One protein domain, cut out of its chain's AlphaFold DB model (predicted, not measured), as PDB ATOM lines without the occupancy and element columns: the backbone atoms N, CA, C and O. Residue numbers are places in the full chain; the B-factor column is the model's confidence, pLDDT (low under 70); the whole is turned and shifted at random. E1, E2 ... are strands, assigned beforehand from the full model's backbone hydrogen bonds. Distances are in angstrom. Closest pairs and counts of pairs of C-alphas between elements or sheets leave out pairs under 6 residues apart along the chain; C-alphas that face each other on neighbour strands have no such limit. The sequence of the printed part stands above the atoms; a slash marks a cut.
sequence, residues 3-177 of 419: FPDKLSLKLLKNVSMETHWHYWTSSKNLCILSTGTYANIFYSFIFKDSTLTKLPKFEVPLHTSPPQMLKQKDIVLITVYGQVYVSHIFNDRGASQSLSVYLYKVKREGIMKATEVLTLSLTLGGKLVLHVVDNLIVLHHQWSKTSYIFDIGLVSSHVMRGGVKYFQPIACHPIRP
ATOM      1  N   PHE A   3      74.968   3.614  89.586       89.62
ATOM      2  CA  PHE A   3      75.488   4.806  90.259       89.62
ATOM      3  C   PHE A   3      74.886   6.054  89.595       89.62
ATOM      4  O   PHE A   3      75.471   6.549  88.627       89.62
ATOM      5  N   PRO A   4      73.723   6.547  90.072       89.62
ATOM      6  CA  PRO A   4      73.001   7.650  89.432       89.62
ATOM      7  C   PRO A   4      73.841   8.926  89.320       89.62
ATOM      8  O   PRO A   4      73.964   9.470  88.228       89.62
ATOM      9  N   ASP A   5      74.519   9.322  90.403       93.62
ATOM     10  CA  ASP A   5      75.338  10.548  90.462       93.62
ATOM     11  C   ASP A   5      76.506  10.546  89.467       93.62
ATOM     12  O   ASP A   5      77.013  11.591  89.069       93.62
ATOM     13  N   LYS A   6      76.950   9.350  89.069       93.50
ATOM     14  CA  LYS A   6      78.057   9.140  88.130       93.50
ATOM     15  C   LYS A   6      77.578   8.732  86.738       93.50
ATOM     16  O   LYS A   6      78.425   8.386  85.919       93.50
ATOM     17  N   LEU A   7      76.262   8.671  86.503       92.94
ATOM     18  CA  LEU A   7      75.634   8.170  85.271       92.94
ATOM     19  C   LEU A   7      76.299   6.883  84.745       92.94
ATOM     20  O   LEU A   7      76.537   6.726  83.550       92.94
ATOM     21  N   SER A   8      76.650   5.964  85.651       94.25
ATOM     22  CA  SER A   8      77.454   4.784  85.319       94.25
ATOM     23  C   SER A   8      76.864   3.497  85.878       94.25
ATOM     24  O   SER A   8      76.159   3.473  86.892       94.25
ATOM     25  N   LEU A   9      77.170   2.398  85.189       91.31
ATOM     26  CA  LEU A   9      76.756   1.049  85.547       91.31
ATOM     27  C   LEU A   9      77.996   0.189  85.784       91.31
ATOM     28  O   LEU A   9      78.895   0.136  84.948       91.31
ATOM     29  N   LYS A  10      78.022  -0.533  86.904       89.06
ATOM     30  CA  LYS A  10      79.008  -1.594  87.144       89.06
ATOM     31  C   LYS A  10      78.372  -2.950  86.883       89.06
ATOM     32  O   LYS A  10      77.398  -3.318  87.554       89.06
ATOM     33  N   LEU A  11      78.952  -3.694  85.942       89.31
ATOM     34  CA  LEU A  11      78.648  -5.104  85.726       89.31
ATOM     35  C   LEU A  11      79.030  -5.889  86.986       89.31
ATOM     36  O   LEU A  11      80.171  -5.830  87.438       89.31
ATOM     37  N   LEU A  12      78.059  -6.590  87.572       87.56
ATOM     38  CA  LEU A  12      78.284  -7.393  88.778       87.56
ATOM     39  C   LEU A  12      78.577  -8.851  88.444       87.56
ATOM     40  O   LEU A  12      79.448  -9.464  89.052       87.56
ATOM     41  N   LYS A  13      77.839  -9.408  87.483       87.06
ATOM     42  CA  LYS A  13      77.949 -10.802  87.071       87.06
ATOM     43  C   LYS A  13      77.479 -10.941  85.629       87.06
ATOM     44  O   LYS A  13      76.533 -10.269  85.227       87.06
ATOM     45  N   ASN A  14      78.147 -11.809  84.879       89.62
ATOM     46  CA  ASN A  14      77.793 -12.172  83.513       89.62
ATOM     47  C   ASN A  14      77.655 -13.695  83.422       89.62
ATOM     48  O   ASN A  14      78.463 -14.421  84.002       89.62
ATOM     49  N   VAL A  15      76.639 -14.168  82.706       89.69
ATOM     50  CA  VAL A  15      76.425 -15.585  82.404       89.69
ATOM     51  C   VAL A  15      76.047 -15.672  80.933       89.69
ATOM     52  O   VAL A  15      75.079 -15.047  80.515       89.69
ATOM     53  N   SER A  16      76.809 -16.447  80.163       91.62
ATOM     54  CA  SER A  16      76.533 -16.703  78.748       91.62
ATOM     55  C   SER A  16      75.972 -18.111  78.578       91.62
ATOM     56  O   SER A  16      76.505 -19.058  79.161       91.62
ATOM     57  N   MET A  17      74.883 -18.244  77.823       90.81
ATOM     58  CA  MET A  17      74.220 -19.521  77.576       90.81
ATOM     59  C   MET A  17      73.433 -19.474  76.267       90.81
ATOM     60  O   MET A  17      72.826 -18.455  75.942       90.81
ATOM     61  N   GLU A  18      73.412 -20.590  75.544       93.06
ATOM     62  CA  GLU A  18      72.561 -20.758  74.369       93.06
ATOM     63  C   GLU A  18      71.098 -20.916  74.797       93.06
ATOM     64  O   GLU A  18      70.771 -21.742  75.660       93.06
ATOM     65  N   THR A  19      70.221 -20.105  74.208       94.88
ATOM     66  CA  THR A  19      68.806 -20.052  74.578       94.88
ATOM     67  C   THR A  19      67.927 -19.985  73.342       94.88
ATOM     68  O   THR A  19      68.235 -19.255  72.403       94.88
ATOM     69  N   HIS A  20      66.821 -20.727  73.362       96.62
ATOM     70  CA  HIS A  20      65.783 -20.623  72.332       96.62
ATOM     71  C   HIS A  20      64.858 -19.443  72.611       96.62
ATOM     72  O   HIS A  20      64.533 -18.660  71.724       96.62
ATOM     73  N   TRP A  21      64.423 -19.326  73.861       95.56
ATOM     74  CA  TRP A  21      63.530 -18.281  74.347       95.56
ATOM     75  C   TRP A  21      63.631 -18.189  75.873       95.56
ATOM     76  O   TRP A  21      64.210 -19.058  76.536       95.56
ATOM     77  N   HIS A  22      63.080 -17.116  76.438       94.06
ATOM     78  CA  HIS A  22      63.121 -16.852  77.871       94.06
ATOM     79  C   HIS A  22      61.795 -16.304  78.397       94.06
ATOM     80  O   HIS A  22      61.001 -15.733  77.651       94.06
ATOM     81  N   TYR A  23      61.594 -16.449  79.706       92.19
ATOM     82  CA  TYR A  23      60.544 -15.785  80.467       92.19
ATOM     83  C   TYR A  23      61.151 -14.986  81.613       92.19
ATOM     84  O   TYR A  23      62.053 -15.461  82.302       92.19
ATOM     85  N   TRP A  24      60.615 -13.791  81.841       90.50
ATOM     86  CA  TRP A  24      60.919 -12.963  83.001       90.50
ATOM     87  C   TRP A  24      59.645 -12.739  83.806       90.50
ATOM     88  O   TRP A  24      58.617 -12.368  83.242       90.50
ATOM     89  N   THR A  25      59.722 -12.927  85.122       86.94
ATOM     90  CA  THR A  25      58.688 -12.462  86.047       86.94
ATOM     91  C   THR A  25      59.284 -11.467  87.033       86.94
ATOM     92  O   THR A  25      60.187 -11.789  87.810       86.94
ATOM     93  N   SER A  26      58.779 -10.235  86.989       84.94
ATOM     94  CA  SER A  26      59.225  -9.145  87.858       84.94
ATOM     95  C   SER A  26      58.798  -9.356  89.308       84.94
ATOM     96  O   SER A  26      59.567  -9.044  90.208       84.94
ATOM     97  N   SER A  27      57.621  -9.942  89.550       82.69
ATOM     98  CA  SER A  27      57.095 -10.144  90.908       82.69
ATOM     99  C   SER A  27      57.984 -11.048  91.761       82.69
ATOM    100  O   SER A  27      58.063 -10.875  92.973       82.69
ATOM    101  N   LYS A  28      58.687 -11.996  91.133       85.75
ATOM    102  CA  LYS A  28      59.586 -12.940  91.815       85.75
ATOM    103  C   LYS A  28      61.052 -12.777  91.412       85.75
ATOM    104  O   LYS A  28      61.879 -13.590  91.820       85.75
ATOM    105  N   ASN A  29      61.372 -11.747  90.620       90.81
ATOM    106  CA  ASN A  29      62.697 -11.497  90.046       90.81
ATOM    107  C   ASN A  29      63.349 -12.772  89.485       90.81
ATOM    108  O   ASN A  29      64.503 -13.093  89.779       90.81
ATOM    109  N   LEU A  30      62.568 -13.537  88.724       92.50
ATOM    110  CA  LEU A  30      62.943 -14.855  88.233       92.50
ATOM    111  C   LEU A  30      63.015 -14.820  86.705       92.50
ATOM    112  O   LEU A  30      62.053 -14.450  86.032       92.50
ATOM    113  N   CYS A  31      64.153 -15.250  86.169       94.06
ATOM    114  CA  CYS A  31      64.347 -15.498  84.747       94.06
ATOM    115  C   CYS A  31      64.402 -17.002  84.491       94.06
ATOM    116  O   CYS A  31      65.123 -17.716  85.188       94.06
ATOM    117  N   ILE A  32      63.676 -17.478  83.486       94.38
ATOM    118  CA  ILE A  32      63.688 -18.872  83.047       94.38
ATOM    119  C   ILE A  32      64.132 -18.913  81.593       94.38
ATOM    120  O   ILE A  32      63.588 -18.204  80.751       94.38
ATOM    121  N   LEU A  33      65.115 -19.758  81.305       95.88
ATOM    122  CA  LEU A  33      65.740 -19.903  79.999       95.88
ATOM    123  C   LEU A  33      65.487 -21.315  79.468       95.88
ATOM    124  O   LEU A  33      65.799 -22.289  80.158       95.88
ATOM    125  N   SER A  34      64.954 -21.413  78.250       97.19
ATOM    126  CA  SER A  34      64.811 -22.672  77.517       97.19
ATOM    127  C   SER A  34      66.057 -22.946  76.671       97.19
ATOM    128  O   SER A  34      66.572 -22.052  75.995       97.19
ATOM    129  N   THR A  35      66.546 -24.184  76.709       96.06
ATOM    130  CA  THR A  35      67.761 -24.630  76.018       96.06
ATOM    131  C   THR A  35      67.680 -26.113  75.622       96.06
ATOM    132  O   THR A  35      66.662 -26.780  75.832       96.06
ATOM    133  N   GLY A  36      68.764 -26.635  75.045       94.69
ATOM    134  CA  GLY A  36      68.873 -28.000  74.530       94.69
ATOM    135  C   GLY A  36      68.245 -28.170  73.146       94.69
ATOM    136  O   GLY A  36      67.534 -27.298  72.657       94.69
ATOM    137  N   THR A  37      68.490 -29.315  72.507       94.69
ATOM    138  CA  THR A  37      68.080 -29.586  71.116       94.69
ATOM    139  C   THR A  37      66.575 -29.438  70.880       94.69
ATOM    140  O   THR A  37      66.159 -28.980  69.822       94.69
ATOM    141  N   TYR A  38      65.757 -29.793  71.875       95.75
ATOM    142  CA  TYR A  38      64.296 -29.740  71.792       95.75
ATOM    143  C   TYR A  38      63.676 -28.620  72.636       95.75
ATOM    144  O   TYR A  38      62.470 -28.648  72.871       95.75
ATOM    145  N   ALA A  39      64.470 -27.644  73.094       96.12
ATOM    146  CA  ALA A  39      63.994 -26.520  73.907       96.12
ATOM    147  C   ALA A  39      63.263 -26.940  75.210       96.12
ATOM    148  O   ALA A  39      62.477 -26.173  75.772       96.12
ATOM    149  N   ASN A  40      63.503 -28.162  75.697       95.44
ATOM    150  CA  ASN A  40      62.798 -28.777  76.825       95.44
ATOM    151  C   ASN A  40      63.617 -28.799  78.126       95.44
ATOM    152  O   ASN A  40      63.114 -29.237  79.160       95.44
ATOM    153  N   ILE A  41      64.866 -28.327  78.084       95.62
ATOM    154  CA  ILE A  41      65.720 -28.166  79.261       95.62
ATOM    155  C   ILE A  41      65.621 -26.719  79.726       95.62
ATOM    156  O   ILE A  41      65.780 -25.787  78.938       95.62
ATOM    157  N   PHE A  42      65.407 -26.537  81.022       95.88
ATOM    158  CA  PHE A  42      65.179 -25.237  81.626       95.88
ATOM    159  C   PHE A  42      66.219 -24.917  82.689       95.88
ATOM    160  O   PHE A  42      66.523 -25.731  83.567       95.88
ATOM    161  N   TYR A  43      66.723 -23.689  82.627       94.25
ATOM    162  CA  TYR A  43      67.512 -23.081  83.688       94.25
ATOM    163  C   TYR A  43      66.768 -21.889  84.261       94.25
ATOM    164  O   TYR A  43      66.294 -21.033  83.519       94.25
ATOM    165  N   SER A  44      66.742 -21.808  85.584       93.75
ATOM    166  CA  SER A  44      66.079 -20.729  86.302       93.75
ATOM    167  C   SER A  44      67.099 -19.918  87.098       93.75
ATOM    168  O   SER A  44      68.033 -20.473  87.680       93.75
ATOM    169  N   PHE A  45      66.924 -18.603  87.122       93.44
ATOM    170  CA  PHE A  45      67.815 -17.656  87.782       93.44
ATOM    171  C   PHE A  45      67.004 -16.683  88.629       93.44
ATOM    172  O   PHE A  45      66.139 -15.989  88.100       93.44
ATOM    173  N   ILE A  46      67.302 -16.617  89.926       92.62
ATOM    174  CA  ILE A  46      66.716 -15.638  90.845       92.62
ATOM    175  C   ILE A  46      67.684 -14.469  91.004       92.62
ATOM    176  O   ILE A  46      68.881 -14.665  91.239       92.62
ATOM    177  N   PHE A  47      67.145 -13.259  90.903       90.94
ATOM    178  CA  PHE A  47      67.859 -12.005  91.088       90.94
ATOM    179  C   PHE A  47      67.394 -11.383  92.406       90.94
ATOM    180  O   PHE A  47      66.265 -10.913  92.517       90.94
ATOM    181  N   LYS A  48      68.249 -11.395  93.431       87.62
ATOM    182  CA  LYS A  48      67.924 -10.822  94.746       87.62
ATOM    183  C   LYS A  48      69.160 -10.166  95.348       87.62
ATOM    184  O   LYS A  48      70.251 -10.711  95.229       87.62
ATOM    185  N   ASP A  49      69.007  -8.990  95.953       83.00
ATOM    186  CA  ASP A  49      70.073  -8.288  96.688       83.00
ATOM    187  C   ASP A  49      71.381  -8.131  95.889       83.00
ATOM    188  O   ASP A  49      72.479  -8.357  96.385       83.00
ATOM    189  N   SER A  50      71.271  -7.768  94.603       80.81
ATOM    190  CA  SER A  50      72.411  -7.673  93.669       80.81
ATOM    191  C   SER A  50      73.176  -8.988  93.423       80.81
ATOM    192  O   SER A  50      74.236  -8.978  92.792       80.81
ATOM    193  N   THR A  51      72.632 -10.122  93.865       87.06
ATOM    194  CA  THR A  51      73.143 -11.468  93.599       87.06
ATOM    195  C   THR A  51      72.324 -12.167  92.514       87.06
ATOM    196  O   THR A  51      71.126 -11.932  92.348       87.06
ATOM    197  N   LEU A  52      73.006 -13.026  91.754       91.69
ATOM    198  CA  LEU A  52      72.406 -13.892  90.740       91.69
ATOM    199  C   LEU A  52      72.593 -15.345  91.169       91.69
ATOM    200  O   LEU A  52      73.720 -15.860  91.114       91.69
ATOM    201  N   THR A  53      71.492 -15.993  91.534       91.88
ATOM    202  CA  THR A  53      71.464 -17.381  92.001       91.88
ATOM    203  C   THR A  53      70.872 -18.276  90.922       91.88
ATOM    204  O   THR A  53      69.739 -18.077  90.491       91.88
ATOM    205  N   LYS A  54      71.652 -19.264  90.476       92.38
ATOM    206  CA  LYS A  54      71.210 -20.280  89.516       92.38
ATOM    207  C   LYS A  54      70.516 -21.411  90.273       92.38
ATOM    208  O   LYS A  54      71.106 -21.964  91.196       92.38
ATOM    209  N   LEU A  55      69.298 -21.750  89.871       92.19
ATOM    210  CA  LEU A  55      68.525 -22.858  90.434       92.19
ATOM    211  C   LEU A  55      68.861 -24.191  89.740       92.19
ATOM    212  O   LEU A  55      69.460 -24.184  88.653       92.19
ATOM    213  N   PRO A  56      68.468 -25.338  90.329       91.31
ATOM    214  CA  PRO A  56      68.592 -26.639  89.686       91.31
ATOM    215  C   PRO A  56      67.962 -26.642  88.290       91.31
ATOM    216  O   PRO A  56      66.854 -26.145  88.087       91.31
ATOM    217  N   LYS A  57      68.679 -27.215  87.318       92.62
ATOM    218  CA  LYS A  57      68.123 -27.435  85.980       92.62
ATOM    219  C   LYS A  57      67.023 -28.485  86.048       92.62
ATOM    220  O   LYS A  57      67.112 -29.421  86.845       92.62
ATOM    221  N   PHE A  58      66.046 -28.376  85.165       94.62
ATOM    222  CA  PHE A  58      65.011 -29.390  85.029       94.62
ATOM    223  C   PHE A  58      64.642 -29.596  83.571       94.62
ATOM    224  O   PHE A  58      64.948 -28.768  82.714       94.62
ATOM    225  N   GLU A  59      64.021 -30.732  83.298       94.56
ATOM    226  CA  GLU A  59      63.647 -31.138  81.956       94.56
ATOM    227  C   GLU A  59      62.149 -31.421  81.912       94.56
ATOM    228  O   GLU A  59      61.607 -32.121  82.772       94.56
ATOM    229  N   VAL A  60      61.483 -30.851  80.913       94.19
ATOM    230  CA  VAL A  60      60.093 -31.161  80.596       94.19
ATOM    231  C   VAL A  60      60.092 -32.384  79.672       94.19
ATOM    232  O   VAL A  60      60.711 -32.332  78.604       94.19
ATOM    233  N   PRO A  61      59.436 -33.495  80.055       91.25
ATOM    234  CA  PRO A  61      59.341 -34.672  79.206       91.25
ATOM    235  C   PRO A  61      58.619 -34.355  77.896       91.25
ATOM    236  O   PRO A  61      57.604 -33.657  77.872       91.25
ATOM    237  N   LEU A  62      59.142 -34.903  76.805       89.50
ATOM    238  CA  LEU A  62      58.518 -34.827  75.493       89.50
ATOM    239  C   LEU A  62      57.636 -36.057  75.311       89.50
ATOM    240  O   LEU A  62      58.118 -37.186  75.309       89.50
ATOM    241  N   HIS A  63      56.337 -35.828  75.174       82.31
ATOM    242  CA  HIS A  63      55.332 -36.889  75.109       82.31
ATOM    243  C   HIS A  63      54.961 -37.283  73.666       82.31
ATOM    244  O   HIS A  63      54.031 -38.056  73.457       82.31
ATOM    245  N   THR A  64      55.662 -36.750  72.658       83.06
ATOM    246  CA  THR A  64      55.427 -37.055  71.239       83.06
ATOM    247  C   THR A  64      56.480 -38.012  70.688       83.06
ATOM    248  O   THR A  64      57.660 -37.899  71.015       83.06
ATOM    249  N   SER A  65      56.065 -38.889  69.773       84.50
ATOM    250  CA  SER A  65      56.956 -39.772  69.009       84.50
ATOM    251  C   SER A  65      56.779 -39.499  67.508       84.50
ATOM    252  O   SER A  65      55.708 -39.806  66.981       84.50
ATOM    253  N   PRO A  66      57.774 -38.923  66.800       88.19
ATOM    254  CA  PRO A  66      59.081 -38.478  67.297       88.19
ATOM    255  C   PRO A  66      58.994 -37.255  68.237       88.19
ATOM    256  O   PRO A  66      57.988 -36.530  68.218       88.19
ATOM    257  N   PRO A  67      60.034 -37.001  69.054       89.25
ATOM    258  CA  PRO A  67      60.081 -35.835  69.931       89.25
ATOM    259  C   PRO A  67      60.020 -34.543  69.111       89.25
ATOM    260  O   PRO A  67      60.762 -34.365  68.144       89.25
ATOM    261  N   GLN A  68      59.122 -33.639  69.496       89.69
ATOM    262  CA  GLN A  68      58.995 -32.319  68.885       89.69
ATOM    263  C   GLN A  68      59.620 -31.257  69.784       89.69
ATOM    264  O   GLN A  68      59.500 -31.313  71.005       89.69
ATOM    265  N   MET A  69      60.272 -30.269  69.163       93.00
ATOM    266  CA  MET A  69      60.818 -29.122  69.882       93.00
ATOM    267  C   MET A  69      59.692 -28.331  70.558       93.00
ATOM    268  O   MET A  69      58.712 -27.947  69.912       93.00
ATOM    269  N   LEU A  70      59.866 -28.074  71.850       93.62
ATOM    270  CA  LEU A  70      58.922 -27.358  72.691       93.62
ATOM    271  C   LEU A  70      58.858 -25.879  72.292       93.62
ATOM    272  O   LEU A  70      59.882 -25.197  72.193       93.62
ATOM    273  N   LYS A  71      57.651 -25.356  72.060       91.81
ATOM    274  CA  LYS A  71      57.469 -23.952  71.672       91.81
ATOM    275  C   LYS A  71      57.180 -23.108  72.903       91.81
ATOM    276  O   LYS A  71      56.508 -23.555  73.824       91.81
ATOM    277  N   GLN A  72      57.594 -21.842  72.868       90.94
ATOM    278  CA  GLN A  72      57.335 -20.892  73.953       90.94
ATOM    279  C   GLN A  72      55.849 -20.836  74.349       90.94
ATOM    280  O   GLN A  72      55.530 -20.806  75.529       90.94
ATOM    281  N   LYS A  73      54.936 -20.893  73.371       87.38
ATOM    282  CA  LYS A  73      53.478 -20.879  73.591       87.38
ATOM    283  C   LYS A  73      52.926 -22.082  74.374       87.38
ATOM    284  O   LYS A  73      51.807 -22.000  74.865       87.38
ATOM    285  N   ASP A  74      53.670 -23.187  74.436       89.62
ATOM    286  CA  ASP A  74      53.270 -24.403  75.151       89.62
ATOM    287  C   ASP A  74      53.680 -24.316  76.633       89.62
ATOM    288  O   ASP A  74      53.345 -25.192  77.429       89.62
ATOM    289  N   ILE A  75      54.397 -23.251  77.014       92.62
ATOM    290  CA  ILE A  75      54.891 -23.008  78.363       92.62
ATOM    291  C   ILE A  75      54.351 -21.680  78.878       92.62
ATOM    292  O   ILE A  75      54.504 -20.647  78.233       92.62
ATOM    293  N   VAL A  76      53.756 -21.696  80.067       91.50
ATOM    294  CA  VAL A  76      53.235 -20.499  80.737       91.50
ATOM    295  C   VAL A  76      53.822 -20.433  82.140       91.50
ATOM    296  O   VAL A  76      53.828 -21.427  82.862       91.50
ATOM    297  N   LEU A  77      54.344 -19.272  82.532       92.19
ATOM    298  CA  LEU A  77      54.823 -19.043  83.892       92.19
ATOM    299  C   LEU A  77      53.681 -18.478  84.733       92.19
ATOM    300  O   LEU A  77      53.159 -17.410  84.418       92.19
ATOM    301  N   ILE A  78      53.296 -19.189  85.790       91.81
ATOM    302  CA  ILE A  78      52.152 -18.814  86.627       91.81
ATOM    303  C   ILE A  78      52.569 -18.721  88.089       91.81
ATOM    304  O   ILE A  78      53.504 -19.392  88.523       91.81
ATOM    305  N   THR A  79      51.877 -17.885  88.860       91.12
ATOM    306  CA  THR A  79      52.031 -17.823  90.318       91.12
ATOM    307  C   THR A  79      50.691 -18.130  90.954       91.12
ATOM    308  O   THR A  79      49.735 -17.396  90.731       91.12
ATOM    309  N   VAL A  80      50.619 -19.216  91.719       90.81
ATOM    310  CA  VAL A  80      49.385 -19.705  92.342       90.81
ATOM    311  C   VAL A  80      49.696 -20.067  93.787       90.81
ATOM    312  O   VAL A  80      50.686 -20.747  94.055       90.81
ATOM    313  N   TYR A  81      48.889 -19.572  94.727       89.25
ATOM    314  CA  TYR A  81      49.111 -19.737  96.169       89.25
ATOM    315  C   TYR A  81      50.535 -19.338  96.609       89.25
ATOM    316  O   TYR A  81      51.188 -20.040  97.378       89.25
ATOM    317  N   GLY A  82      51.035 -18.220  96.068       86.56
ATOM    318  CA  GLY A  82      52.367 -17.673  96.362       86.56
ATOM    319  C   GLY A  82      53.535 -18.400  95.679       86.56
ATOM    320  O   GLY A  82      54.656 -17.888  95.688       86.56
ATOM    321  N   GLN A  83      53.280 -19.547  95.043       88.62
ATOM    322  CA  GLN A  83      54.288 -20.422  94.448       88.62
ATOM    323  C   GLN A  83      54.356 -20.250  92.931       88.62
ATOM    324  O   GLN A  83      53.330 -20.152  92.257       88.62
ATOM    325  N   VAL A  84      55.575 -20.224  92.388       91.31
ATOM    326  CA  VAL A  84      55.801 -20.107  90.943       91.31
ATOM    327  C   VAL A  84      55.829 -21.488  90.307       91.31
ATOM    328  O   VAL A  84      56.561 -22.372  90.755       91.31
ATOM    329  N   TYR A  85      55.081 -21.646  89.222       93.25
ATOM    330  CA  TYR A  85      55.037 -22.864  88.432       93.25
ATOM    331  C   TYR A  85      55.398 -22.578  86.983       93.25
ATOM    332  O   TYR A  85      54.893 -21.634  86.375       93.25
ATOM    333  N   VAL A  86      56.231 -23.446  86.417       94.56
ATOM    334  CA  VAL A  86      56.338 -23.580  84.966       94.56
ATOM    335  C   VAL A  86      55.240 -24.540  84.536       94.56
ATOM    336  O   VAL A  86      55.248 -25.698  84.947       94.56
ATOM    337  N   SER A  87      54.273 -24.060  83.765       94.56
ATOM    338  CA  SER A  87      53.144 -24.849  83.273       94.56
ATOM    339  C   SER A  87      53.410 -25.302  81.848       94.56
ATOM    340  O   SER A  87      53.592 -24.457  80.978       94.56
ATOM    341  N   HIS A  88      53.394 -26.608  81.596       93.88
ATOM    342  CA  HIS A  88      53.483 -27.181  80.255       93.88
ATOM    343  C   HIS A  88      52.104 -27.636  79.787       93.88
ATOM    344  O   HIS A  88      51.523 -28.558  80.356       93.88
ATOM    345  N   ILE A  89      51.596 -26.980  78.747       91.06
ATOM    346  CA  ILE A  89      50.345 -27.324  78.083       91.06
ATOM    347  C   ILE A  89      50.638 -28.414  77.056       91.06
ATOM    348  O   ILE A  89      51.266 -28.162  76.029       91.06
ATOM    349  N   PHE A  90      50.135 -29.616  77.314       87.75
ATOM    350  CA  PHE A  90      50.289 -30.764  76.438       87.75
ATOM    351  C   PHE A  90      48.934 -31.233  75.906       87.75
ATOM    352  O   PHE A  90      47.967 -31.403  76.648       87.75
ATOM    353  N   ASN A  91      48.879 -31.455  74.596       83.62
ATOM    354  CA  ASN A  91      47.720 -32.013  73.916       83.62
ATOM    355  C   ASN A  91      48.078 -33.423  73.440       83.62
ATOM    356  O   ASN A  91      48.847 -33.574  72.484       83.62
ATOM    357  N   ASP A  92      47.537 -34.429  74.123       76.25
ATOM    358  CA  ASP A  92      47.652 -35.821  73.721       76.25
ATOM    359  C   ASP A  92      46.730 -36.065  72.526       76.25
ATOM    360  O   ASP A  92      45.511 -36.141  72.650       76.25
ATOM    361  N   ARG A  93      47.330 -36.197  71.344       70.62
ATOM    362  CA  ARG A  93      46.608 -36.496  70.101       70.62
ATOM    363  C   ARG A  93      46.347 -37.994  69.902       70.62
ATOM    364  O   ARG A  93      45.977 -38.394  68.801       70.62
ATOM    365  N   GLY A  94      46.592 -38.817  70.923       68.50
ATOM    366  CA  GLY A  94      46.286 -40.241  70.927       68.50
ATOM    367  C   GLY A  94      44.783 -40.539  70.975       68.50
ATOM    368  O   GLY A  94      43.934 -39.663  70.807       68.50
ATOM    369  N   ALA A  95      44.442 -41.805  71.226       58.41
ATOM    370  CA  ALA A  95      43.058 -42.291  71.215       58.41
ATOM    371  C   ALA A  95      42.138 -41.597  72.241       58.41
ATOM    372  O   ALA A  95      40.931 -41.532  72.032       58.41
ATOM    373  N   SER A  96      42.701 -41.074  73.333       63.88
ATOM    374  CA  SER A  96      41.974 -40.384  74.404       63.88
ATOM    375  C   SER A  96      41.683 -38.907  74.110       63.88
ATOM    376  O   SER A  96      40.869 -38.322  74.818       63.88
ATOM    377  N   GLN A  97      42.361 -38.300  73.119       69.31
ATOM    378  CA  GLN A  97      42.360 -36.853  72.841       69.31
ATOM    379  C   GLN A  97      42.444 -35.978  74.104       69.31
ATOM    380  O   GLN A  97      41.787 -34.947  74.238       69.31
ATOM    381  N   SER A  98      43.232 -36.418  75.084       77.44
ATOM    382  CA  SER A  98      43.277 -35.755  76.379       77.44
ATOM    383  C   SER A  98      44.153 -34.508  76.345       77.44
ATOM    384  O   SER A  98      45.170 -34.422  75.658       77.44
ATOM    385  N   LEU A  99      43.770 -33.519  77.131       85.75
ATOM    386  CA  LEU A  99      44.542 -32.316  77.327       85.75
ATOM    387  C   LEU A  99      45.030 -32.285  78.766       85.75
ATOM    388  O   LEU A  99      44.254 -32.464  79.703       85.75
ATOM    389  N   SER A 100      46.325 -32.056  78.943       89.50
ATOM    390  CA  SER A 100      46.948 -32.017  80.260       89.50
ATOM    391  C   SER A 100      47.803 -30.771  80.418       89.50
ATOM    392  O   SER A 100      48.537 -30.387  79.509       89.50
ATOM    393  N   VAL A 101      47.740 -30.149  81.591       93.50
ATOM    394  CA  VAL A 101      48.672 -29.090  81.982       93.50
ATOM    395  C   VAL A 101      49.516 -29.587  83.140       93.50
ATOM    396  O   VAL A 101      49.014 -29.777  84.245       93.50
ATOM    397  N   TYR A 102      50.803 -29.798  82.885       94.81
ATOM    398  CA  TYR A 102      51.765 -30.228  83.896       94.81
ATOM    399  C   TYR A 102      52.341 -29.006  84.604       94.81
ATOM    400  O   TYR A 102      52.855 -28.099  83.950       94.81
ATOM    401  N   LEU A 103      52.286 -28.984  85.932       96.25
ATOM    402  CA  LEU A 103      52.810 -27.899  86.751       96.25
ATOM    403  C   LEU A 103      54.111 -28.338  87.428       96.25
ATOM    404  O   LEU A 103      54.150 -29.291  88.210       96.25
ATOM    405  N   TYR A 104      55.191 -27.619  87.127       95.12
ATOM    406  CA  TYR A 104      56.512 -27.824  87.715       95.12
ATOM    407  C   TYR A 104      56.771 -26.709  88.718       95.12
ATOM    408  O   TYR A 104      57.066 -25.573  88.335       95.12
ATOM    409  N   LYS A 105      56.656 -27.031  90.009       92.88
ATOM    410  CA  LYS A 105      56.933 -26.075  91.083       92.88
ATOM    411  C   LYS A 105      58.398 -25.646  91.040       92.88
ATOM    412  O   LYS A 105      59.290 -26.486  91.179       92.88
ATOM    413  N   VAL A 106      58.649 -24.347  90.886       90.75
ATOM    414  CA  VAL A 106      59.998 -23.776  90.947       90.75
ATOM    415  C   VAL A 106      60.488 -23.848  92.390       90.75
ATOM    416  O   VAL A 106      59.876 -23.280  93.291       90.75
ATOM    417  N   LYS A 107      61.586 -24.572  92.617       88.75
ATOM    418  CA  LYS A 107      62.194 -24.757  93.942       88.75
ATOM    419  C   LYS A 107      63.621 -24.228  93.939       88.75
ATOM    420  O   LYS A 107      64.309 -24.302  92.922       88.75
ATOM    421  N   ARG A 108      64.074 -23.719  95.089       86.62
ATOM    422  CA  ARG A 108      65.472 -23.294  95.262       86.62
ATOM    423  C   ARG A 108      66.431 -24.483  95.297       86.62
ATOM    424  O   ARG A 108      67.534 -24.390  94.772       86.62
ATOM    425  N   GLU A 109      65.977 -25.597  95.865       85.25
ATOM    426  CA  GLU A 109      66.759 -26.815  96.051       85.25
ATOM    427  C   GLU A 109      65.951 -28.065  95.687       85.25
ATOM    428  O   GLU A 109      64.716 -28.057  95.640       85.25
ATOM    429  N   GLY A 110      66.671 -29.162  95.448       85.25
ATOM    430  CA  GLY A 110      66.097 -30.456  95.101       85.25
ATOM    431  C   GLY A 110      65.758 -30.618  93.618       85.25
ATOM    432  O   GLY A 110      66.012 -29.754  92.779       85.25
ATOM    433  N   ILE A 111      65.201 -31.782  93.288       85.19
ATOM    434  CA  ILE A 111      64.826 -32.127  91.915       85.19
ATOM    435  C   ILE A 111      63.456 -31.516  91.609       85.19
ATOM    436  O   ILE A 111      62.477 -31.771  92.316       85.19
ATOM    437  N   MET A 112      63.375 -30.748  90.525       88.81
ATOM    438  CA  MET A 112      62.106 -30.265  89.992       88.81
ATOM    439  C   MET A 112      61.490 -31.324  89.072       88.81
ATOM    440  O   MET A 112      62.086 -31.731  88.077       88.81
ATOM    441  N   LYS A 113      60.284 -31.772  89.422       90.88
ATOM    442  CA  LYS A 113      59.426 -32.665  88.632       90.88
ATOM    443  C   LYS A 113      58.010 -32.096  88.640       90.88
ATOM    444  O   LYS A 113      57.699 -31.272  89.502       90.88
ATOM    445  N   ALA A 114      57.170 -32.543  87.710       91.94
ATOM    446  CA  ALA A 114      55.751 -32.216  87.750       91.94
ATOM    447  C   ALA A 114      55.142 -32.769  89.046       91.94
ATOM    448  O   ALA A 114      55.291 -33.956  89.343       91.94
ATOM    449  N   THR A 115      54.508 -31.899  89.826       91.62
ATOM    450  CA  THR A 115      53.872 -32.246  91.108       91.62
ATOM    451  C   THR A 115      52.353 -32.242  91.004       91.62
ATOM    452  O   THR A 115      51.682 -33.019  91.687       91.62
ATOM    453  N   GLU A 116      51.817 -31.433  90.096       95.56
ATOM    454  CA  GLU A 116      50.397 -31.285  89.826       95.56
ATOM    455  C   GLU A 116      50.140 -31.386  88.317       95.56
ATOM    456  O   GLU A 116      50.919 -30.891  87.499       95.56
ATOM    457  N   VAL A 117      49.043 -32.038  87.947       94.81
ATOM    458  CA  VAL A 117      48.592 -32.198  86.563       94.81
ATOM    459  C   VAL A 117      47.120 -31.831  86.496       94.81
ATOM    460  O   VAL A 117      46.296 -32.455  87.159       94.81
ATOM    461  N   LEU A 118      46.788 -30.826  85.693       94.75
ATOM    462  CA  LEU A 118      45.405 -30.468  85.391       94.75
ATOM    463  C   LEU A 118      44.967 -31.290  84.187       94.75
ATOM    464  O   LEU A 118      45.594 -31.198  83.133       94.75
ATOM    465  N   THR A 119      43.922 -32.095  84.337       89.88
ATOM    466  CA  THR A 119      43.454 -32.985  83.268       89.88
ATOM    467  C   THR A 119      42.120 -32.525  82.709       89.88
ATOM    468  O   THR A 119      41.206 -32.200  83.460       89.88
ATOM    469  N   LEU A 120      42.010 -32.526  81.383       85.75
ATOM    470  CA  LEU A 120      40.788 -32.260  80.638       85.75
ATOM    471  C   LEU A 120      40.611 -33.339  79.575       85.75
ATOM    472  O   LEU A 120      41.456 -33.512  78.699       85.75
ATOM    473  N   SER A 121      39.486 -34.040  79.616       79.75
ATOM    474  CA  SER A 121      39.081 -34.930  78.528       79.75
ATOM    475  C   SER A 121      38.281 -34.111  77.521       79.75
ATOM    476  O   SER A 121      37.110 -33.812  77.756       79.75
ATOM    477  N   LEU A 122      38.919 -33.697  76.426       72.44
ATOM    478  CA  LEU A 122      38.269 -32.932  75.363       72.44
ATOM    479  C   LEU A 122      38.128 -33.808  74.122       72.44
ATOM    480  O   LEU A 122      39.042 -34.519  73.738       72.44
ATOM    481  N   THR A 123      36.987 -33.728  73.451       65.00
ATOM    482  CA  THR A 123      36.774 -34.409  72.162       65.00
ATOM    483  C   THR A 123      37.366 -33.644  70.981       65.00
ATOM    484  O   THR A 123      37.351 -34.130  69.854       65.00
ATOM    485  N   LEU A 124      37.824 -32.413  71.216       65.19
ATOM    486  CA  LEU A 124      38.319 -31.497  70.201       65.19
ATOM    487  C   LEU A 124      39.621 -30.879  70.700       65.19
ATOM    488  O   LEU A 124      39.656 -30.264  71.765       65.19
ATOM    489  N   GLY A 125      40.681 -31.002  69.903       68.62
ATOM    490  CA  GLY A 125      41.885 -30.209  70.109       68.62
ATOM    491  C   GLY A 125      41.619 -28.725  69.845       68.62
ATOM    492  O   GLY A 125      40.745 -28.356  69.064       68.62
ATOM    493  N   GLY A 126      42.417 -27.849  70.448       70.69
ATOM    494  CA  GLY A 126      42.276 -26.419  70.216       70.69
ATOM    495  C   GLY A 126      43.352 -25.599  70.902       70.69
ATOM    496  O   GLY A 126      44.163 -26.108  71.678       70.69
ATOM    497  N   LYS A 127      43.372 -24.304  70.581       77.44
ATOM    498  CA  LYS A 127      44.233 -23.349  71.272       77.44
ATOM    499  C   LYS A 127      43.714 -23.160  72.692       77.44
ATOM    500  O   LYS A 127      42.539 -22.843  72.896       77.44
ATOM    501  N   LEU A 128      44.622 -23.327  73.642       84.12
ATOM    502  CA  LEU A 128      44.387 -23.009  75.033       84.12
ATOM    503  C   LEU A 128      45.004 -21.688  75.412       84.12
ATOM    504  O   LEU A 128      46.036 -21.284  74.872       84.12
ATOM    505  N   VAL A 129      44.380 -21.072  76.401       86.19
ATOM    506  CA  VAL A 129      44.962 -19.961  77.124       86.19
ATOM    507  C   VAL A 129      44.758 -20.175  78.611       86.19
ATOM    508  O   VAL A 129      43.693 -20.615  79.029       86.19
ATOM    509  N   LEU A 130      45.793 -19.885  79.391       91.00
ATOM    510  CA  LEU A 130      45.818 -20.076  80.829       91.00
ATOM    511  C   LEU A 130      45.928 -18.712  81.518       91.00
ATOM    512  O   LEU A 130      46.845 -17.945  81.227       91.00
ATOM    513  N   HIS A 131      45.005 -18.452  82.436       92.00
ATOM    514  CA  HIS A 131      45.012 -17.328  83.365       92.00
ATOM    515  C   HIS A 131      45.116 -17.810  84.811       92.00
ATOM    516  O   HIS A 131      44.762 -18.950  85.125       92.00
ATOM    517  N   VAL A 132      45.566 -16.922  85.697       92.69
ATOM    518  CA  VAL A 132      45.409 -17.103  87.142       92.69
ATOM    519  C   VAL A 132      44.618 -15.935  87.699       92.69
ATOM    520  O   VAL A 132      45.069 -14.797  87.614       92.69
ATOM    521  N   VAL A 133      43.465 -16.226  88.296       91.94
ATOM    522  CA  VAL A 133      42.582 -15.226  88.905       91.94
ATOM    523  C   VAL A 133      42.287 -15.671  90.328       91.94
ATOM    524  O   VAL A 133      41.729 -16.740  90.538       91.94
ATOM    525  N   ASP A 134      42.711 -14.880  91.312       90.88
ATOM    526  CA  ASP A 134      42.511 -15.171  92.740       90.88
ATOM    527  C   ASP A 134      42.932 -16.596  93.171       90.88
ATOM    528  O   ASP A 134      42.212 -17.312  93.861       90.88
ATOM    529  N   ASN A 135      44.124 -17.016  92.729       91.88
ATOM    530  CA  ASN A 135      44.692 -18.363  92.917       91.88
ATOM    531  C   ASN A 135      43.928 -19.517  92.241       91.88
ATOM    532  O   ASN A 135      44.304 -20.675  92.422       91.88
ATOM    533  N   LEU A 136      42.929 -19.230  91.408       94.12
ATOM    534  CA  LEU A 136      42.340 -20.212  90.504       94.12
ATOM    535  C   LEU A 136      43.070 -20.218  89.172       94.12
ATOM    536  O   LEU A 136      43.353 -19.162  88.607       94.12
ATOM    537  N   ILE A 137      43.327 -21.410  88.643       95.12
ATOM    538  CA  ILE A 137      43.851 -21.571  87.288       95.12
ATOM    539  C   ILE A 137      42.658 -21.667  86.341       95.12
ATOM    540  O   ILE A 137      41.852 -22.591  86.441       95.12
ATOM    541  N   VAL A 138      42.554 -20.723  85.411       94.56
ATOM    542  CA  VAL A 138      41.471 -20.665  84.427       94.56
ATOM    543  C   VAL A 138      42.024 -21.022  83.054       94.56
ATOM    544  O   VAL A 138      42.851 -20.307  82.491       94.56
ATOM    545  N   LEU A 139      41.566 -22.145  82.511       92.62
ATOM    546  CA  LEU A 139      41.914 -22.633  81.184       92.62
ATOM    547  C   LEU A 139      40.795 -22.327  80.192       92.62
ATOM    548  O   LEU A 139      39.739 -22.953  80.206       92.62
ATOM    549  N   HIS A 140      41.047 -21.394  79.282       89.81
ATOM    550  CA  HIS A 140      40.147 -21.073  78.185       89.81
ATOM    551  C   HIS A 140      40.455 -21.953  76.981       89.81
ATOM    552  O   HIS A 140      41.519 -21.845  76.365       89.81
ATOM    553  N   HIS A 141      39.497 -22.788  76.602       88.12
ATOM    554  CA  HIS A 141      39.530 -23.538  75.361       88.12
ATOM    555  C   HIS A 141      38.778 -22.766  74.278       88.12
ATOM    556  O   HIS A 141      37.547 -22.700  74.265       88.12
ATOM    557  N   GLN A 142      39.532 -22.149  73.362       79.88
ATOM    558  CA  GLN A 142      38.966 -21.223  72.375       79.88
ATOM    559  C   GLN A 142      37.988 -21.908  71.418       79.88
ATOM    560  O   GLN A 142      37.004 -21.295  71.010       79.88
ATOM    561  N   TRP A 143      38.245 -23.173  71.072       81.12
ATOM    562  CA  TRP A 143      37.436 -23.901  70.099       81.12
ATOM    563  C   TRP A 143      36.044 -24.231  70.641       81.12
ATOM    564  O   TRP A 143      35.046 -23.913  69.998       81.12
ATOM    565  N   SER A 144      35.964 -24.795  71.852       85.88
ATOM    566  CA  SER A 144      34.672 -25.048  72.508       85.88
ATOM    567  C   SER A 144      34.052 -23.787  73.114       85.88
ATOM    568  O   SER A 144      32.918 -23.836  73.581       85.88
ATOM    569  N   LYS A 145      34.783 -22.661  73.113       87.12
ATOM    570  CA  LYS A 145      34.410 -21.416  73.795       87.12
ATOM    571  C   LYS A 145      34.034 -21.697  75.247       87.12
ATOM    572  O   LYS A 145      32.966 -21.310  75.704       87.12
ATOM    573  N   THR A 146      34.895 -22.405  75.970       90.69
ATOM    574  CA  THR A 146      34.637 -22.817  77.358       90.69
ATOM    575  C   THR A 146      35.826 -22.460  78.230       90.69
ATOM    576  O   THR A 146      36.971 -22.614  77.809       90.69
ATOM    577  N   SER A 147      35.553 -21.993  79.441       92.94
ATOM    578  CA  SER A 147      36.546 -21.800  80.492       92.94
ATOM    579  C   SER A 147      36.419 -22.931  81.503       92.94
ATOM    580  O   SER A 147      35.319 -23.210  81.973       92.94
ATOM    581  N   TYR A 148      37.538 -23.567  81.825       94.50
ATOM    582  CA  TYR A 148      37.658 -24.605  82.841       94.50
ATOM    583  C   TYR A 148      38.426 -24.035  84.022       94.50
ATOM    584  O   TYR A 148      39.513 -23.486  83.843       94.50
ATOM    585  N   ILE A 149      37.859 -24.139  85.215       95.69
ATOM    586  CA  ILE A 149      38.424 -23.562  86.431       95.69
ATOM    587  C   ILE A 149      38.997 -24.693  87.272       95.69
ATOM    588  O   ILE A 149      38.317 -25.684  87.516       95.69
ATOM    589  N   PHE A 150      40.236 -24.538  87.721       96.06
ATOM    590  CA  PHE A 150      40.927 -25.481  88.592       96.06
ATOM    591  C   PHE A 150      41.366 -24.789  89.873       96.06
ATOM    592  O   PHE A 150      41.885 -23.670  89.835       96.06
ATOM    593  N   ASP A 151      41.240 -25.501  90.988       94.50
ATOM    594  CA  ASP A 151      41.784 -25.079  92.269       94.50
ATOM    595  C   ASP A 151      42.792 -26.104  92.796       94.50
ATOM    596  O   ASP A 151      42.417 -27.156  93.301       94.50
ATOM    597  N   ILE A 152      44.084 -25.775  92.739       94.12
ATOM    598  CA  ILE A 152      45.134 -26.668  93.255       94.12
ATOM    599  C   ILE A 152      45.253 -26.675  94.791       94.12
ATOM    600  O   ILE A 152      46.005 -27.474  95.353       94.12
ATOM    601  N   GLY A 153      44.551 -25.759  95.461       90.19
ATOM    602  CA  GLY A 153      44.466 -25.641  96.913       90.19
ATOM    603  C   GLY A 153      43.315 -26.446  97.512       90.19
ATOM    604  O   GLY A 153      43.390 -26.801  98.687       90.19
ATOM    605  N   LEU A 154      42.301 -26.788  96.712       90.06
ATOM    606  CA  LEU A 154      41.156 -27.574  97.155       90.06
ATOM    607  C   LEU A 154      41.499 -29.067  97.177       90.06
ATOM    608  O   LEU A 154      41.818 -29.668  96.147       90.06
ATOM    609  N   VAL A 155      41.424 -29.688  98.354       85.50
ATOM    610  CA  VAL A 155      41.848 -31.083  98.536       85.50
ATOM    611  C   VAL A 155      40.936 -32.063  97.797       85.50
ATOM    612  O   VAL A 155      41.446 -32.995  97.181       85.50
ATOM    613  N   SER A 156      39.624 -31.833  97.792       86.50
ATOM    614  CA  SER A 156      38.652 -32.714  97.131       86.50
ATOM    615  C   SER A 156      38.791 -32.755  95.605       86.50
ATOM    616  O   SER A 156      38.383 -33.723  94.967       86.50
ATOM    617  N   SER A 157      39.441 -31.754  95.004       87.56
ATOM    618  CA  SER A 157      39.555 -31.624  93.546       87.56
ATOM    619  C   SER A 157      40.626 -32.511  92.893       87.56
ATOM    620  O   SER A 157      40.785 -32.467  91.666       87.56
ATOM    621  N   HIS A 158      41.376 -33.307  93.672       92.38
ATOM    622  CA  HIS A 158      42.462 -34.126  93.134       92.38
ATOM    623  C   HIS A 158      42.520 -35.567  93.626       92.38
ATOM    624  O   HIS A 158      42.133 -35.913  94.737       92.38
ATOM    625  N   VAL A 159      43.137 -36.401  92.789       93.88
ATOM    626  CA  VAL A 159      43.509 -37.780  93.117       93.88
ATOM    627  C   VAL A 159      45.026 -37.927  93.046       93.88
ATOM    628  O   VAL A 159      45.671 -37.480  92.094       93.88
ATOM    629  N   MET A 160      45.608 -38.590  94.043       93.12
ATOM    630  CA  MET A 160      47.031 -38.928  94.060       93.12
ATOM    631  C   MET A 160      47.306 -40.164  93.198       93.12
ATOM    632  O   MET A 160      46.712 -41.218  93.415       93.12
ATOM    633  N   ARG A 161      48.249 -40.071  92.254       92.12
ATOM    634  CA  ARG A 161      48.746 -41.225  91.484       92.12
ATOM    635  C   ARG A 161      50.259 -41.139  91.336       92.12
ATOM    636  O   ARG A 161      50.775 -40.172  90.784       92.12
ATOM    637  N   GLY A 162      50.981 -42.135  91.854       88.94
ATOM    638  CA  GLY A 162      52.447 -42.186  91.754       88.94
ATOM    639  C   GLY A 162      53.163 -40.968  92.360       88.94
ATOM    640  O   GLY A 162      54.190 -40.545  91.839       88.94
ATOM    641  N   GLY A 163      52.606 -40.366  93.418       89.44
ATOM    642  CA  GLY A 163      53.159 -39.162  94.054       89.44
ATOM    643  C   GLY A 163      52.841 -37.839  93.344       89.44
ATOM    644  O   GLY A 163      53.323 -36.798  93.782       89.44
ATOM    645  N   VAL A 164      52.024 -37.864  92.287       93.06
ATOM    646  CA  VAL A 164      51.578 -36.684  91.531       93.06
ATOM    647  C   VAL A 164      50.085 -36.452  91.766       93.06
ATOM    648  O   VAL A 164      49.308 -37.411  91.817       93.06
ATOM    649  N   LYS A 165      49.682 -35.187  91.913       95.75
ATOM    650  CA  LYS A 165      48.282 -34.775  92.078       95.75
ATOM    651  C   LYS A 165      47.622 -34.560  90.719       95.75
ATOM    652  O   LYS A 165      48.095 -33.731  89.949       95.75
ATOM    653  N   TYR A 166      46.529 -35.261  90.445       95.31
ATOM    654  CA  TYR A 166      45.739 -35.086  89.225       95.31
ATOM    655  C   TYR A 166      44.444 -34.359  89.550       95.31
ATOM    656  O   TYR A 166      43.632 -34.894  90.301       95.31
ATOM    657  N   PHE A 167      44.270 -33.168  88.987       95.38
ATOM    658  CA  PHE A 167      43.151 -32.273  89.250       95.38
ATOM    659  C   PHE A 167      42.094 -32.349  88.150       95.38
ATOM    660  O   PHE A 167      42.422 -32.363  86.956       95.38
ATOM    661  N   GLN A 168      40.830 -32.341  88.568       92.69
ATOM    662  CA  GLN A 168      39.675 -32.121  87.699       92.69
ATOM    663  C   GLN A 168      39.210 -30.662  87.800       92.69
ATOM    664  O   GLN A 168      39.496 -29.999  88.802       92.69
ATOM    665  N   PRO A 169      38.530 -30.129  86.770       94.12
ATOM    666  CA  PRO A 169      37.969 -28.789  86.855       94.12
ATOM    667  C   PRO A 169      36.870 -28.743  87.924       94.12
ATOM    668  O   PRO A 169      35.981 -29.589  87.930       94.12
ATOM    669  N   ILE A 170      36.918 -27.730  88.791       94.25
ATOM    670  CA  ILE A 170      35.885 -27.461  89.807       94.25
ATOM    671  C   ILE A 170      34.648 -26.787  89.205       94.25
ATOM    672  O   ILE A 170      33.570 -26.835  89.776       94.25
ATOM    673  N   ALA A 171      34.802 -26.150  88.043       93.44
ATOM    674  CA  ALA A 171      33.703 -25.567  87.290       93.44
ATOM    675  C   ALA A 171      34.061 -25.476  85.803       93.44
ATOM    676  O   ALA A 171      35.232 -25.344  85.422       93.44
ATOM    677  N   CYS A 172      33.038 -25.501  84.953       92.19
ATOM    678  CA  CYS A 172      33.161 -25.232  83.528       92.19
ATOM    679  C   CYS A 172      32.072 -24.248  83.087       92.19
ATOM    680  O   CYS A 172      30.903 -24.386  83.443       92.19
ATOM    681  N   HIS A 173      32.449 -23.221  82.323       90.62
ATOM    682  CA  HIS A 173      31.499 -22.191  81.908       90.62
ATOM    683  C   HIS A 173      31.721 -21.735  80.463       90.62
ATOM    684  O   HIS A 173      32.868 -21.499  80.064       90.62
ATOM    685  N   PRO A 174      30.659 -21.596  79.645       90.56
ATOM    686  CA  PRO A 174      30.791 -21.072  78.297       90.56
ATOM    687  C   PRO A 174      31.267 -19.615  78.312       90.56
ATOM    688  O   PRO A 174      30.798 -18.780  79.085       90.56
ATOM    689  N   ILE A 175      32.180 -19.300  77.399       87.06
ATOM    690  CA  ILE A 175      32.632 -17.943  77.110       87.06
ATOM    691  C   ILE A 175      31.514 -17.268  76.324       87.06
ATOM    692  O   ILE A 175      31.301 -17.546  75.139       87.06
ATOM    693  N   ARG A 176      30.773 -16.391  77.004       83.69
ATOM    694  CA  ARG A 176      29.700 -15.627  76.374       83.69
ATOM    695  C   ARG A 176      30.292 -14.589  75.419       83.69
ATOM    696  O   ARG A 176      31.304 -13.967  75.747       83.69
ATOM    697  N   PRO A 177      29.686 -14.393  74.236       76.38
ATOM    698  CA  PRO A 177      30.093 -13.315  73.355       76.38
ATOM    699  C   PRO A 177      29.866 -11.975  74.057       76.38
ATOM    700  O   PRO A 177      28.844 -11.766  74.708       76.38
TER     701      PRO A 177
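What this domain is: This is residues 3 to 177 of the 419 residues of the protein "Mic1 domain-containing protein" of Helobdella robusta (UniProt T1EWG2). Three sheets follow one another along the length of an elongated model: two of them, E5 E6 E7 E8 E13 E12 and E9 E10 E11 E14, make a sandwich, two sheets face to face, and the sheet E1 E2 E3 E4 stands beside it, with E1 near E5. Residues 3 to 11 stick out as a free tail. The printed part has 175 residues with 14 named strands, E1 to E14 along the chain, and no named helix; it is all strand, though 83 residues, under half, are in named elements. The six-strand sheet is mixed, in the order E5 E6 E7 E8 E13 E12; the other two are antiparallel, in the orders E1 E2 E3 E4 and E9 E10 E11 E14. It is compact, with a radius of gyration of the C-alphas of 18.2 A, and spans 60 by 38 by 36 A.

How they stand to each other: E1, residues 21 to 25, E2, 30 to 35, E3, 41 to 48, and E4, 51 to 54, form a meander, each strand the antiparallel neighbour of the one before and a hairpin with it; N 23 and O 32 are 2.9 A apart, N 33 and O 43 2.8 A, and N 46 and O 53 2.9 A. Residues 41 to 42 of E3 also pair with residues 58 to 59, antiparallel. E5, 75 to 80, E6, 83 to 91, E7, 98 to 105, and E8, 114 to 121, form a second meander of hairpins, with N 78 and O 85 at 3.0 A, N 88 and O 102 at 2.8 A, and N 101 and O 118 at 2.8 A. The closest C-alphas of E1 and E5, Tyr 23 and Leu 77, are 7.4 A apart. E9, 128 to 133, E10, 136 to 141, and E11, 146 to 150, form a third, with N 131 and O 138 at 2.8 A and N 139 and O 148 at 2.8 A. The closest C-alphas of E5 and E9, Ile 78 and Val 132, are 7.0 A apart. E12, 158 to 161, and E13, 164 to 167, are a hairpin, with N 161 and O 164 at 2.9 A; E13 is parallel to E8, with N 167 and O 117 at 2.8 A. E14, 171 to 174, is antiparallel to E11, with N 149 and O 171 at 2.9 A.

Where its parts are: E1 begins at C-alpha 21, (63.530, -18.281, 74.347). E3 is 23.4 A long, E6 24.5 A and E7 22.3 A. E14 ends at C-alpha 174, (30.791, -21.072, 78.297).

The domain as a whole: The farthest C-alphas, of Asp 5 and Ala 95, are 64.8 A apart. The printed part has no cut. The link E4 to E5, 20 residues, is long. Mean pLDDT of the printed part is 89.3; residues 94 to 97 and 123 to 125 are under 70.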